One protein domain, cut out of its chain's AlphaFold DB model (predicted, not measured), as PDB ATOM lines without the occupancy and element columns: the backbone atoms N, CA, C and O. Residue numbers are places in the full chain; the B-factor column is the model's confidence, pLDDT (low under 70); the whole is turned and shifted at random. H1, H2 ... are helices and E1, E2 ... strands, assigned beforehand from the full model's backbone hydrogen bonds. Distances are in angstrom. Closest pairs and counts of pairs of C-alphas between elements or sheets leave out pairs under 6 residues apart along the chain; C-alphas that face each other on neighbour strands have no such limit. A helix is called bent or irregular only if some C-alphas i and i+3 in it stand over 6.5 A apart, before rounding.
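This is residues 3 to 69 and 106 to 123 of the 123 residues of the protein "Putative phage protein" of Clostridioides difficile (strain 630) (UniProt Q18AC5). A strongly twisted wall of four antiparallel strands makes one end of the domain, and two helices that cross about at right angles, H1 and H2, make the other end, with H2 running from the far end back toward the sheet. A short third helix, H3, only grazes the sheet near E3 and E2. The printed part has 85 residues, with three named helices and four named strands in the order E1 H1 H2 E2 E3 H3 E4; the sheet runs E3 E2 E1 E4, and the class is mixed, helices and strands. The whole is compact, with a radius of gyration of the C-alphas of 13.7 A, and spans 40 by 29 by 18 A.

In the sheet, E3 is residues 55 to 61, 17.6 A long; E2 is residues 46 to 52, 18.8 A; E1 is residues 3 to 9, 16.7 A, beginning at C-alpha 3 at (-1.988, 58.051, 14.730). E4, residues 114 to 122, is 17.6 A from first to last C-alpha, ends at C-alpha 122 at (2.213, 59.537, 14.396), and bends by 85 degrees at residue 117. H2, residues 29 to 42, is 20.6 A long and begins at C-alpha 29 at (-35.644, 43.876, 14.006). H1 is residues 15 to 21, 10.0 A, and H3 is residues 63 to 69, 10.1 A. H3 is irregular: C-alphas 64 and 67 are 7.3 A apart.

E3 and E4 are the edge strands. E2 and E3 form a hairpin, antiparallel at 142 degrees, with N 57 and O 50 within hydrogen-bond range at 2.9 A. E2 and E1 are antiparallel at 138 degrees, with N 5 and O 49 at 3.0 A. E1 and E4 are antiparallel at 160 degrees, with N 8 and O 115 at 2.8 A. Residues 56 to 57 of E3 also pair, antiparallel, with residues 108 to 109. H3 is on the sheet but only grazes it, with its residues 65 to 69. H2 and H3 only just touch, with 3 pairs of C-alphas within 8 A, through residues 41 to 42 of H2; the closest C-alphas, of Ile 42 and Ile 69, are 7.2 A apart, and the two run opposite ways at a shallow tilt of 12 degrees. H2 is not on the sheet, but only just, with 4 pairs of C-alphas within 10 A. Residues 32 to 36 of H2 touch H1, about perpendicular at 83 degrees; the closest C-alphas, of Leu 15 and Leu 36, are 6.2 A apart. H1 is not on the sheet. In H1 and H2 every O i to N i+4 pair is within hydrogen-bond range; in H3 it is 1 of 3, beside 3 of 4 O i to N i+3 pairs.

The C-alphas of Glu 29 and Gly 123, the two farthest apart, are 41.5 A apart. Residues 70 to 105 are not printed, and C-alphas 69 and 106 are 11.2 A apart across this cut. Of the links that are printed whole, H1 to H2 is short and the others are tight. The mean pLDDT of the printed part is 93.1, and residue 106 is under 70.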
ATOM      1  N   SER A   3      -2.893  59.190  14.857       95.25
ATOM      2  CA  SER A   3      -1.988  58.051  14.730       95.25
ATOM      3  C   SER A   3      -2.563  57.066  13.732       95.25
ATOM      4  O   SER A   3      -3.771  56.873  13.683       95.25
ATOM      5  N   ILE A   4      -1.705  56.448  12.930       96.44
ATOM      6  CA  ILE A   4      -2.106  55.431  11.960       96.44
ATOM      7  C   ILE A   4      -1.629  54.081  12.476       96.44
ATOM      8  O   ILE A   4      -0.449  53.926  12.809       96.44
ATOM      9  N   TYR A   5      -2.537  53.113  12.519       97.38
ATOM     10  CA  TYR A   5      -2.267  51.764  12.996       97.38
ATOM     11  C   TYR A   5      -2.700  50.732  11.966       97.38
ATOM     12  O   TYR A   5      -3.706  50.913  11.283       97.38
ATOM     13  N   LYS A   6      -1.967  49.622  11.911       97.75
ATOM     14  CA  LYS A   6      -2.503  48.362  11.412       97.75
ATOM     15  C   LYS A   6      -3.139  47.634  12.592       97.75
ATOM     16  O   LYS A   6      -2.492  47.452  13.630       97.75
ATOM     17  N   VAL A   7      -4.394  47.234  12.447       97.94
ATOM     18  CA  VAL A   7      -5.177  46.601  13.512       97.94
ATOM     19  C   VAL A   7      -5.857  45.339  13.010       97.94
ATOM     20  O   VAL A   7      -6.076  45.187  11.812       97.94
ATOM     21  N   LYS A   8      -6.226  44.461  13.938       98.19
ATOM     22  CA  LYS A   8      -7.192  43.389  13.720       98.19
ATOM     23  C   LYS A   8      -8.515  43.753  14.382       98.19
ATOM     24  O   LYS A   8      -8.526  44.110  15.560       98.19
ATOM     25  N   LEU A   9      -9.615  43.633  13.648       97.94
ATOM     26  CA  LEU A   9     -10.951  43.915  14.171       97.94
ATOM     27  C   LEU A   9     -11.443  42.786  15.092       97.94
ATOM     28  O   LEU A   9     -11.297  41.602  14.779       97.94
ATOM     29  N   LYS A  10     -12.038  43.171  16.222       97.62
ATOM     30  CA  LYS A  10     -12.669  42.323  17.248       97.62
ATOM     31  C   LYS A  10     -14.139  42.695  17.397       97.62
ATOM     32  O   LYS A  10     -14.606  43.096  18.458       97.62
ATOM     33  N   THR A  11     -14.869  42.611  16.300       96.38
ATOM     34  CA  THR A  11     -16.225  43.145  16.200       96.38
ATOM     35  C   THR A  11     -17.307  42.102  16.435       96.38
ATOM     36  O   THR A  11     -18.472  42.480  16.589       96.38
ATOM     37  N   LYS A  12     -16.961  40.807  16.482       96.69
ATOM     38  CA  LYS A  12     -17.932  39.720  16.639       96.69
ATOM     39  C   LYS A  12     -18.834  39.925  17.842       96.69
ATOM     40  O   LYS A  12     -18.372  40.111  18.965       96.69
ATOM     41  N   ARG A  13     -20.134  39.787  17.607       95.69
ATOM     42  CA  ARG A  13     -21.149  39.961  18.645       95.69
ATOM     43  C   ARG A  13     -22.367  39.080  18.439       95.69
ATOM     44  O   ARG A  13     -22.563  38.476  17.381       95.69
ATOM     45  N   THR A  14     -23.184  38.996  19.480       96.81
ATOM     46  CA  THR A  14     -24.509  38.374  19.468       96.81
ATOM     47  C   THR A  14     -25.595  39.420  19.214       96.81
ATOM     48  O   THR A  14     -25.381  40.620  19.387       96.81
ATOM     49  N   LEU A  15     -26.795  38.967  18.837       94.44
ATOM     50  CA  LEU A  15     -27.947  39.860  18.668       94.44
ATOM     51  C   LEU A  15     -28.312  40.594  19.971       94.44
ATOM     52  O   LEU A  15     -28.736  41.743  19.933       94.44
ATOM     53  N   GLU A  16     -28.134  39.942  21.122       94.44
ATOM     54  CA  GLU A  16     -28.378  40.548  22.435       94.44
ATOM     55  C   GLU A  16     -27.413  41.707  22.711       94.44
ATOM     56  O   GLU A  16     -27.843  42.768  23.153       94.44
ATOM     57  N   GLN A  17     -26.126  41.544  22.383       93.94
ATOM     58  CA  GLN A  17     -25.140  42.620  22.515       93.94
ATOM     59  C   GLN A  17     -25.487  43.818  21.621       93.94
ATOM     60  O   GLN A  17     -25.413  44.950  22.089       93.94
ATOM     61  N   VAL A  18     -25.925  43.575  20.378       93.19
ATOM     62  CA  VAL A  18     -26.392  44.643  19.474       93.19
ATOM     63  C   VAL A  18     -27.596  45.370  20.068       93.19
ATOM     64  O   VAL A  18     -27.583  46.590  20.160       93.19
ATOM     65  N   ARG A  19     -28.610  44.635  20.542       92.88
ATOM     66  CA  ARG A  19     -29.795  45.232  21.180       92.88
ATOM     67  C   ARG A  19     -29.438  46.106  22.380       92.88
ATOM     68  O   ARG A  19     -30.006  47.180  22.526       92.88
ATOM     69  N   ASN A  20     -28.499  45.662  23.213       91.56
ATOM     70  CA  ASN A  20     -28.070  46.424  24.385       91.56
ATOM     71  C   ASN A  20     -27.291  47.692  24.003       91.56
ATOM     72  O   ASN A  20     -27.452  48.715  24.659       91.56
ATOM     73  N   GLN A  21     -26.468  47.644  22.952       86.56
ATOM     74  CA  GLN A  21     -25.733  48.809  22.447       86.56
ATOM     75  C   GLN A  21     -26.661  49.834  21.784       86.56
ATOM     76  O   GLN A  21     -26.443  51.036  21.885       86.56
ATOM     77  N   SER A  22     -27.709  49.352  21.123       83.75
ATOM     78  CA  SER A  22     -28.703  50.163  20.426       83.75
ATOM     79  C   SER A  22     -29.896  50.548  21.306       83.75
ATOM     80  O   SER A  22     -30.900  50.996  20.770       83.75
ATOM     81  N   ALA A  23     -29.824  50.374  22.631       80.25
ATOM     82  CA  ALA A  23     -30.972  50.548  23.529       80.25
ATOM     83  C   ALA A  23     -31.577  51.965  23.509       80.25
ATOM     84  O   ALA A  23     -32.761  52.123  23.800       80.25
ATOM     85  N   ASP A  24     -30.779  52.971  23.138       82.75
ATOM     86  CA  ASP A  24     -31.214  54.366  23.003       82.75
ATOM     87  C   ASP A  24     -31.900  54.669  21.654       82.75
ATOM     88  O   ASP A  24     -32.440  55.760  21.468       82.75
ATOM     89  N   PHE A  25     -31.901  53.719  20.715       79.38
ATOM     90  CA  PHE A  25     -32.473  53.861  19.378       79.38
ATOM     91  C   PHE A  25     -33.602  52.849  19.152       79.38
ATOM     92  O   PHE A  25     -33.463  51.654  19.414       79.38
ATOM     93  N   GLU A  26     -34.719  53.303  18.581       84.62
ATOM     94  CA  GLU A  26     -35.817  52.425  18.161       84.62
ATOM     95  C   GLU A  26     -35.493  51.780  16.804       84.62
ATOM     96  O   GLU A  26     -36.089  52.108  15.779       84.62
ATOM     97  N   TYR A  27     -34.502  50.885  16.776       85.88
ATOM     98  CA  TYR A  27     -34.192  50.102  15.580       85.88
ATOM     99  C   TYR A  27     -35.234  49.012  15.330       85.88
ATOM    100  O   TYR A  27     -35.661  48.303  16.247       85.88
ATOM    101  N   SER A  28     -35.574  48.809  14.058       91.00
ATOM    102  CA  SER A  28     -36.341  47.643  13.632       91.00
ATOM    103  C   SER A  28     -35.563  46.336  13.860       91.00
ATOM    104  O   SER A  28     -34.331  46.303  13.924       91.00
ATOM    105  N   GLU A  29     -36.276  45.207  13.939       92.12
ATOM    106  CA  GLU A  29     -35.644  43.876  14.006       92.12
ATOM    107  C   GLU A  29     -34.744  43.586  12.796       92.12
ATOM    108  O   GLU A  29     -33.790  42.811  12.899       92.12
ATOM    109  N   GLU A  30     -35.046  44.178  11.642       92.44
ATOM    110  CA  GLU A  30     -34.203  44.084  10.455       92.44
ATOM    111  C   GLU A  30     -32.941  44.938  10.603       92.44
ATOM    112  O   GLU A  30     -31.848  44.420  10.374       92.44
ATOM    113  N   GLY A  31     -33.069  46.173  11.099       92.44
ATOM    114  CA  GLY A  31     -31.939  47.037  11.443       92.44
ATOM    115  C   GLY A  31     -30.956  46.346  12.389       92.44
ATOM    116  O   GLY A  31     -29.781  46.203  12.064       92.44
ATOM    117  N   LEU A  32     -31.447  45.766  13.489       94.12
ATOM    118  CA  LEU A  32     -30.614  45.019  14.443       94.12
ATOM    119  C   LEU A  32     -29.890  43.823  13.799       94.12
ATOM    120  O   LEU A  32     -28.731  43.535  14.115       94.12
ATOM    121  N   LYS A  33     -30.555  43.105  12.885       95.12
ATOM    122  CA  LYS A  33     -29.932  42.002  12.138       95.12
ATOM    123  C   LYS A  33     -28.883  42.510  11.157       95.12
ATOM    124  O   LYS A  33     -27.855  41.854  11.011       95.12
ATOM    125  N   ASN A  34     -29.109  43.647  10.509       95.00
ATOM    126  CA  ASN A  34     -28.137  44.267   9.616       95.00
ATOM    127  C   ASN A  34     -26.898  44.715  10.395       95.00
ATOM    128  O   ASN A  34     -25.795  44.308  10.038       95.00
ATOM    129  N   THR A  35     -27.064  45.389  11.534       93.31
ATOM    130  CA  THR A  35     -25.958  45.740  12.439       93.31
ATOM    131  C   THR A  35     -25.168  44.502  12.876       93.31
ATOM    132  O   THR A  35     -23.941  44.475  12.793       93.31
ATOM    133  N   LEU A  36     -25.849  43.416  13.263       96.06
ATOM    134  CA  LEU A  36     -25.194  42.148  13.600       96.06
ATOM    135  C   LEU A  36     -24.397  41.560  12.422       96.06
ATOM    136  O   LEU A  36     -23.287  41.059  12.613       96.06
ATOM    137  N   ARG A  37     -24.966  41.588  11.210       96.75
ATOM    138  CA  ARG A  37     -24.309  41.090   9.991       96.75
ATOM    139  C   ARG A  37     -23.071  41.912   9.661       96.75
ATOM    140  O   ARG A  37     -22.044  41.303   9.391       96.75
ATOM    141  N   TYR A  38     -23.156  43.238   9.743       95.50
ATOM    142  CA  TYR A  38     -22.026  44.148   9.554       95.50
ATOM    143  C   TYR A  38     -20.855  43.770  10.466       95.50
ATOM    144  O   TYR A  38     -19.778  43.413   9.988       95.50
ATOM    145  N   TYR A  39     -21.092  43.744  11.778       96.50
ATOM    146  CA  TYR A  39     -20.032  43.500  12.749       96.50
ATOM    147  C   TYR A  39     -19.412  42.106  12.629       96.50
ATOM    148  O   TYR A  39     -18.201  41.952  12.782       96.50
ATOM    149  N   ASN A  40     -20.213  41.087  12.316       97.19
ATOM    150  CA  ASN A  40     -19.706  39.730  12.125       97.19
ATOM    151  C   ASN A  40     -19.013  39.527  10.769       97.19
ATOM    152  O   ASN A  40     -18.185  38.627  10.655       97.19
ATOM    153  N   LEU A  41     -19.342  40.323   9.746       97.12
ATOM    154  CA  LEU A  41     -18.721  40.235   8.422       97.12
ATOM    155  C   LEU A  41     -17.266  40.706   8.454       97.12
ATOM    156  O   LEU A  41     -16.415  40.086   7.816       97.12
ATOM    157  N   ILE A  42     -16.991  41.776   9.202       96.38
ATOM    158  CA  ILE A  42     -15.665  42.405   9.288       96.38
ATOM    159  C   ILE A  42     -14.809  41.884  10.448       96.38
ATOM    160  O   ILE A  42     -13.643  42.260  10.566       96.38
ATOM    161  N   ASP A  43     -15.356  41.006  11.291       97.94
ATOM    162  CA  ASP A  43     -14.616  40.439  12.417       97.94
ATOM    163  C   ASP A  43     -13.365  39.687  11.955       97.94
ATOM    164  O   ASP A  43     -13.383  38.894  11.008       97.94
ATOM    165  N   GLY A  44     -12.257  39.940  12.647       97.56
ATOM    166  CA  GLY A  44     -10.970  39.321  12.375       97.56
ATOM    167  C   GLY A  44     -10.223  39.872  11.162       97.56
ATOM    168  O   GLY A  44      -9.112  39.394  10.920       97.56
ATOM    169  N   LEU A  45     -10.775  40.846  10.425       97.12
ATOM    170  CA  LEU A  45     -10.055  41.511   9.338       97.12
ATOM    171  C   LEU A  45      -8.870  42.316   9.863       97.12
ATOM    172  O   LEU A  45      -8.958  42.956  10.912       97.12
ATOM    173  N   GLU A  46      -7.777  42.303   9.102       97.62
ATOM    174  CA  GLU A  46      -6.654  43.209   9.312       97.62
ATOM    175  C   GLU A  46      -6.829  44.439   8.422       97.62
ATOM    176  O   GLU A  46      -6.927  44.318   7.203       97.62
ATOM    177  N   VAL A  47      -6.877  45.620   9.030       96.69
ATOM    178  CA  VAL A  47      -7.140  46.885   8.332       96.69
ATOM    179  C   VAL A  47      -6.194  47.982   8.808       96.69
ATOM    180  O   VAL A  47      -5.546  47.870   9.854       96.69
ATOM    181  N   ILE A  48      -6.112  49.056   8.029       96.31
ATOM    182  CA  ILE A  48      -5.431  50.291   8.404       96.31
ATOM    183  C   ILE A  48      -6.483  51.251   8.948       96.31
ATOM    184  O   ILE A  48      -7.501  51.499   8.303       96.31
ATOM    185  N   VAL A  49      -6.215  51.812  10.122       95.62
ATOM    186  CA  VAL A  49      -7.087  52.793  10.769       95.62
ATOM    187  C   VAL A  49      -6.330  54.060  11.128       95.62
ATOM    188  O   VAL A  49      -5.140  54.029  11.463       95.62
ATOM    189  N   VAL A  50      -7.043  55.181  11.111       94.56
ATOM    190  CA  VAL A  50      -6.596  56.446  11.695       94.56
ATOM    191  C   VAL A  50      -7.274  56.600  13.053       94.56
ATOM    192  O   VAL A  50      -8.496  56.656  13.127       94.56
ATOM    193  N   LYS A  51      -6.481  56.697  14.123       94.25
ATOM    194  CA  LYS A  51      -6.954  57.084  15.453       94.25
ATOM    195  C   LYS A  51      -6.962  58.600  15.573       94.25
ATOM    196  O   LYS A  51      -5.911  59.242  15.446       94.25
ATOM    197  N   PHE A  52      -8.120  59.160  15.892       89.88
ATOM    198  CA  PHE A  52      -8.271  60.556  16.272       89.88
ATOM    199  C   PHE A  52      -9.045  60.637  17.588       89.88
ATOM    200  O   PHE A  52     -10.198  60.230  17.665       89.88
ATOM    201  N   LYS A  53      -8.400  61.174  18.633       88.69
ATOM    202  CA  LYS A  53      -8.886  61.081  20.021       88.69
ATOM    203  C   LYS A  53      -9.132  59.615  20.412       88.69
ATOM    204  O   LYS A  53      -8.182  58.837  20.358       88.69
ATOM    205  N   ASP A  54     -10.361  59.263  20.772       87.25
ATOM    206  CA  ASP A  54     -10.742  57.957  21.314       87.25
ATOM    207  C   ASP A  54     -11.416  57.055  20.264       87.25
ATOM    208  O   ASP A  54     -11.913  55.984  20.595       87.25
ATOM    209  N   GLU A  55     -11.407  57.467  18.993       89.62
ATOM    210  CA  GLU A  55     -12.067  56.754  17.899       89.62
ATOM    211  C   GLU A  55     -11.079  56.366  16.797       89.62
ATOM    212  O   GLU A  55     -10.114  57.089  16.511       89.62
ATOM    213  N   TYR A  56     -11.345  55.228  16.155       94.44
ATOM    214  CA  TYR A  56     -10.628  54.753  14.975       94.44
ATOM    215  C   TYR A  56     -11.554  54.795  13.765       94.44
ATOM    216  O   TYR A  56     -12.642  54.237  13.816       94.44
ATOM    217  N   SER A  57     -11.094  55.392  12.670       93.75
ATOM    218  CA  SER A  57     -11.759  55.328  11.364       93.75
ATOM    219  C   SER A  57     -10.993  54.389  10.450       93.75
ATOM    220  O   SER A  57      -9.756  54.431  10.431       93.75
ATOM    221  N   LEU A  58     -11.703  53.596   9.649       94.19
ATOM    222  CA  LEU A  58     -11.096  52.867   8.538       94.19
ATOM    223  C   LEU A  58     -10.379  53.853   7.598       94.19
ATOM    224  O   LEU A  58     -10.873  54.940   7.313       94.19
ATOM    225  N   ALA A  59      -9.180  53.481   7.158       92.56
ATOM    226  CA  ALA A  59      -8.365  54.265   6.231       92.56
ATOM    227  C   ALA A  59      -7.762  53.421   5.098       92.56
ATOM    228  O   ALA A  59      -7.108  53.959   4.208       92.56
ATOM    229  N   GLY A  60      -7.925  52.099   5.154       91.94
ATOM    230  CA  GLY A  60      -7.499  51.192   4.098       91.94
ATOM    231  C   GLY A  60      -7.596  49.728   4.510       91.94
ATOM    232  O   GLY A  60      -7.685  49.394   5.693       91.94
ATOM    233  N   CYS A  61      -7.553  48.840   3.524       92.50
ATOM    234  CA  CYS A  61      -7.536  47.390   3.704       92.50
ATOM    235  C   CYS A  61      -6.688  46.723   2.608       92.50
ATOM    236  O   CYS A  61      -6.280  47.377   1.647       92.50
ATOM    237  N   ASP A  62      -6.412  45.428   2.763       93.00
ATOM    238  CA  ASP A  62      -5.778  44.634   1.709       93.00
ATOM    239  C   ASP A  62      -6.729  44.473   0.505       93.00
ATOM    240  O   ASP A  62      -7.940  44.328   0.677       93.00
ATOM    241  N   GLU A  63      -6.190  44.376  -0.718       92.19
ATOM    242  CA  GLU A  63      -6.984  44.219  -1.956       92.19
ATOM    243  C   GLU A  63      -7.985  43.050  -1.900       92.19
ATOM    244  O   GLU A  63      -9.102  43.151  -2.405       92.19
ATOM    245  N   LYS A  64      -7.608  41.946  -1.240       94.19
ATOM    246  CA  LYS A  64      -8.459  40.756  -1.061       94.19
ATOM    247  C   LYS A  64      -9.719  41.021  -0.223       94.19
ATOM    248  O   LYS A  64     -10.664  40.243  -0.302       94.19
ATOM    249  N   ASP A  65      -9.710  42.066   0.605       94.12
ATOM    250  CA  ASP A  65     -10.776  42.386   1.556       94.12
ATOM    251  C   ASP A  65     -11.657  43.554   1.077       94.12
ATOM    252  O   ASP A  65     -12.714  43.790   1.663       94.12
ATOM    253  N   VAL A  66     -11.297  44.228  -0.024       91.81
ATOM    254  CA  VAL A  66     -12.036  45.379  -0.584       91.81
ATOM    255  C   VAL A  66     -13.508  45.055  -0.843       91.81
ATOM    256  O   VAL A  66     -14.381  45.832  -0.465       91.81
ATOM    257  N   GLU A  67     -13.814  43.899  -1.439       92.50
ATOM    258  CA  GLU A  67     -15.209  43.503  -1.693       92.50
ATOM    259  C   GLU A  67     -15.996  43.304  -0.395       92.50
ATOM    260  O   GLU A  67     -17.161  43.679  -0.304       92.50
ATOM    261  N   LYS A  68     -15.347  42.759   0.636       94.69
ATOM    262  CA  LYS A  68     -15.972  42.543   1.939       94.69
ATOM    263  C   LYS A  68     -16.210  43.862   2.672       94.69
ATOM    264  O   LYS A  68     -17.254  44.007   3.302       94.69
ATOM    265  N   ILE A  69     -15.281  44.814   2.578       93.88
ATOM    266  CA  ILE A  69     -15.456  46.172   3.110       93.88
ATOM    267  C   ILE A  69     -16.594  46.889   2.383       93.88
ATOM    268  O   ILE A  69     -17.466  47.445   3.044       93.88
ATOM    269  N   GLY A 106     -17.051  56.305   7.034       68.00
ATOM    270  CA  GLY A 106     -18.235  55.905   7.803       68.00
ATOM    271  C   GLY A 106     -18.018  54.720   8.749       68.00
ATOM    272  O   GLY A 106     -18.863  54.461   9.602       68.00
ATOM    273  N   MET A 107     -16.903  53.991   8.622       89.88
ATOM    274  CA  MET A 107     -16.618  52.814   9.449       89.88
ATOM    275  C   MET A 107     -15.744  53.190  10.644       89.88
ATOM    276  O   MET A 107     -14.521  53.312  10.526       89.88
ATOM    277  N   MET A 108     -16.402  53.353  11.791       91.62
ATOM    278  CA  MET A 108     -15.791  53.755  13.056       91.62
ATOM    279  C   MET A 108     -15.721  52.582  14.039       91.62
ATOM    280  O   MET A 108     -16.631  51.751  14.080       91.62
ATOM    281  N   PHE A 109     -14.656  52.540  14.838       94.31
ATOM    282  CA  PHE A 109     -14.402  51.494  15.829       94.31
ATOM    283  C   PHE A 109     -13.964  52.087  17.171       94.31
ATOM    284  O   PHE A 109     -13.237  53.087  17.211       94.31
ATOM    285  N   SER A 110     -14.365  51.439  18.263       93.81
ATOM    286  CA  SER A 110     -13.915  51.743  19.627       93.81
ATOM    287  C   SER A 110     -12.639  50.980  20.010       93.81
ATOM    288  O   SER A 110     -12.224  50.039  19.334       93.81
ATOM    289  N   ASP A 111     -11.997  51.378  21.117       94.31
ATOM    290  CA  ASP A 111     -10.764  50.740  21.614       94.31
ATOM    291  C   ASP A 111     -10.924  49.227  21.900       94.31
ATOM    292  O   ASP A 111      -9.961  48.477  21.755       94.31
ATOM    293  N   ASP A 112     -12.110  48.752  22.292       94.12
ATOM    294  CA  ASP A 112     -12.390  47.330  22.551       94.12
ATOM    295  C   ASP A 112     -12.654  46.507  21.277       94.12
ATOM    296  O   ASP A 112     -12.512  45.282  21.293       94.12
ATOM    297  N   GLU A 113     -12.963  47.173  20.164       95.81
ATOM    298  CA  GLU A 113     -13.193  46.559  18.853       95.81
ATOM    299  C   GLU A 113     -11.907  46.423  18.026       95.81
ATOM    300  O   GLU A 113     -11.936  45.854  16.931       95.81
ATOM    301  N   VAL A 114     -10.767  46.908  18.528       96.88
ATOM    302  CA  VAL A 114      -9.491  46.897  17.807       96.88
ATOM    303  C   VAL A 114      -8.378  46.216  18.601       96.88
ATOM    304  O   VAL A 114      -8.173  46.424  19.793       96.88
ATOM    305  N   GLU A 115      -7.587  45.401  17.912       97.94
ATOM    306  CA  GLU A 115      -6.304  44.902  18.397       97.94
ATOM    307  C   GLU A 115      -5.186  45.519  17.566       97.94
ATOM    308  O   GLU A 115      -5.062  45.230  16.377       97.94
ATOM    309  N   ILE A 116      -4.362  46.372  18.179       97.38
ATOM    310  CA  ILE A 116      -3.224  46.989  17.489       97.38
ATOM    311  C   ILE A 116      -2.168  45.924  17.191       97.38
ATOM    312  O   ILE A 116      -1.594  45.337  18.107       97.38
ATOM    313  N   ILE A 117      -1.885  45.728  15.903       97.75
ATOM    314  CA  ILE A 117      -0.789  44.886  15.418       97.75
ATOM    315  C   ILE A 117       0.484  45.728  15.304       97.75
ATOM    316  O   ILE A 117       1.553  45.314  15.745       97.75
ATOM    317  N   GLU A 118       0.372  46.921  14.712       97.25
ATOM    318  CA  GLU A 118       1.516  47.777  14.397       97.25
ATOM    319  C   GLU A 118       1.129  49.265  14.398       97.25
ATOM    320  O   GLU A 118       0.047  49.640  13.943       97.25
ATOM    321  N   LYS A 119       2.031  50.138  14.870       96.88
ATOM    322  CA  LYS A 119       1.922  51.597  14.708       96.88
ATOM    323  C   LYS A 119       2.693  52.022  13.461       96.88
ATOM    324  O   LYS A 119       3.914  51.925  13.438       96.88
ATOM    325  N   LEU A 120       1.983  52.533  12.459       95.56
ATOM    326  CA  LEU A 120       2.554  52.922  11.167       95.56
ATOM    327  C   LEU A 120       3.064  54.368  11.171       95.56
ATOM    328  O   LEU A 120       4.097  54.669  10.576       95.56
ATOM    329  N   ARG A 121       2.334  55.286  11.821       93.19
ATOM    330  CA  ARG A 121       2.672  56.719  11.842       93.19
ATOM    331  C   ARG A 121       2.073  57.444  13.046       93.19
ATOM    332  O   ARG A 121       1.021  57.061  13.546       93.19
ATOM    333  N   GLU A 122       2.726  58.524  13.464       88.94
ATOM    334  CA  GLU A 122       2.213  59.537  14.396       88.94
ATOM    335  C   GLU A 122       2.315  60.916  13.735       88.94
ATOM    336  O   GLU A 122       3.294  61.183  13.027       88.94
ATOM    337  N   GLY A 123       1.292  61.754  13.901       74.56
ATOM    338  CA  GLY A 123       1.180  63.082  13.293       74.56
ATOM    339  C   GLY A 123       0.607  64.128  14.232       74.56
ATOM    340  O   GLY A 123      -0.204  63.768  15.116       74.56
TER     341      GLY A 123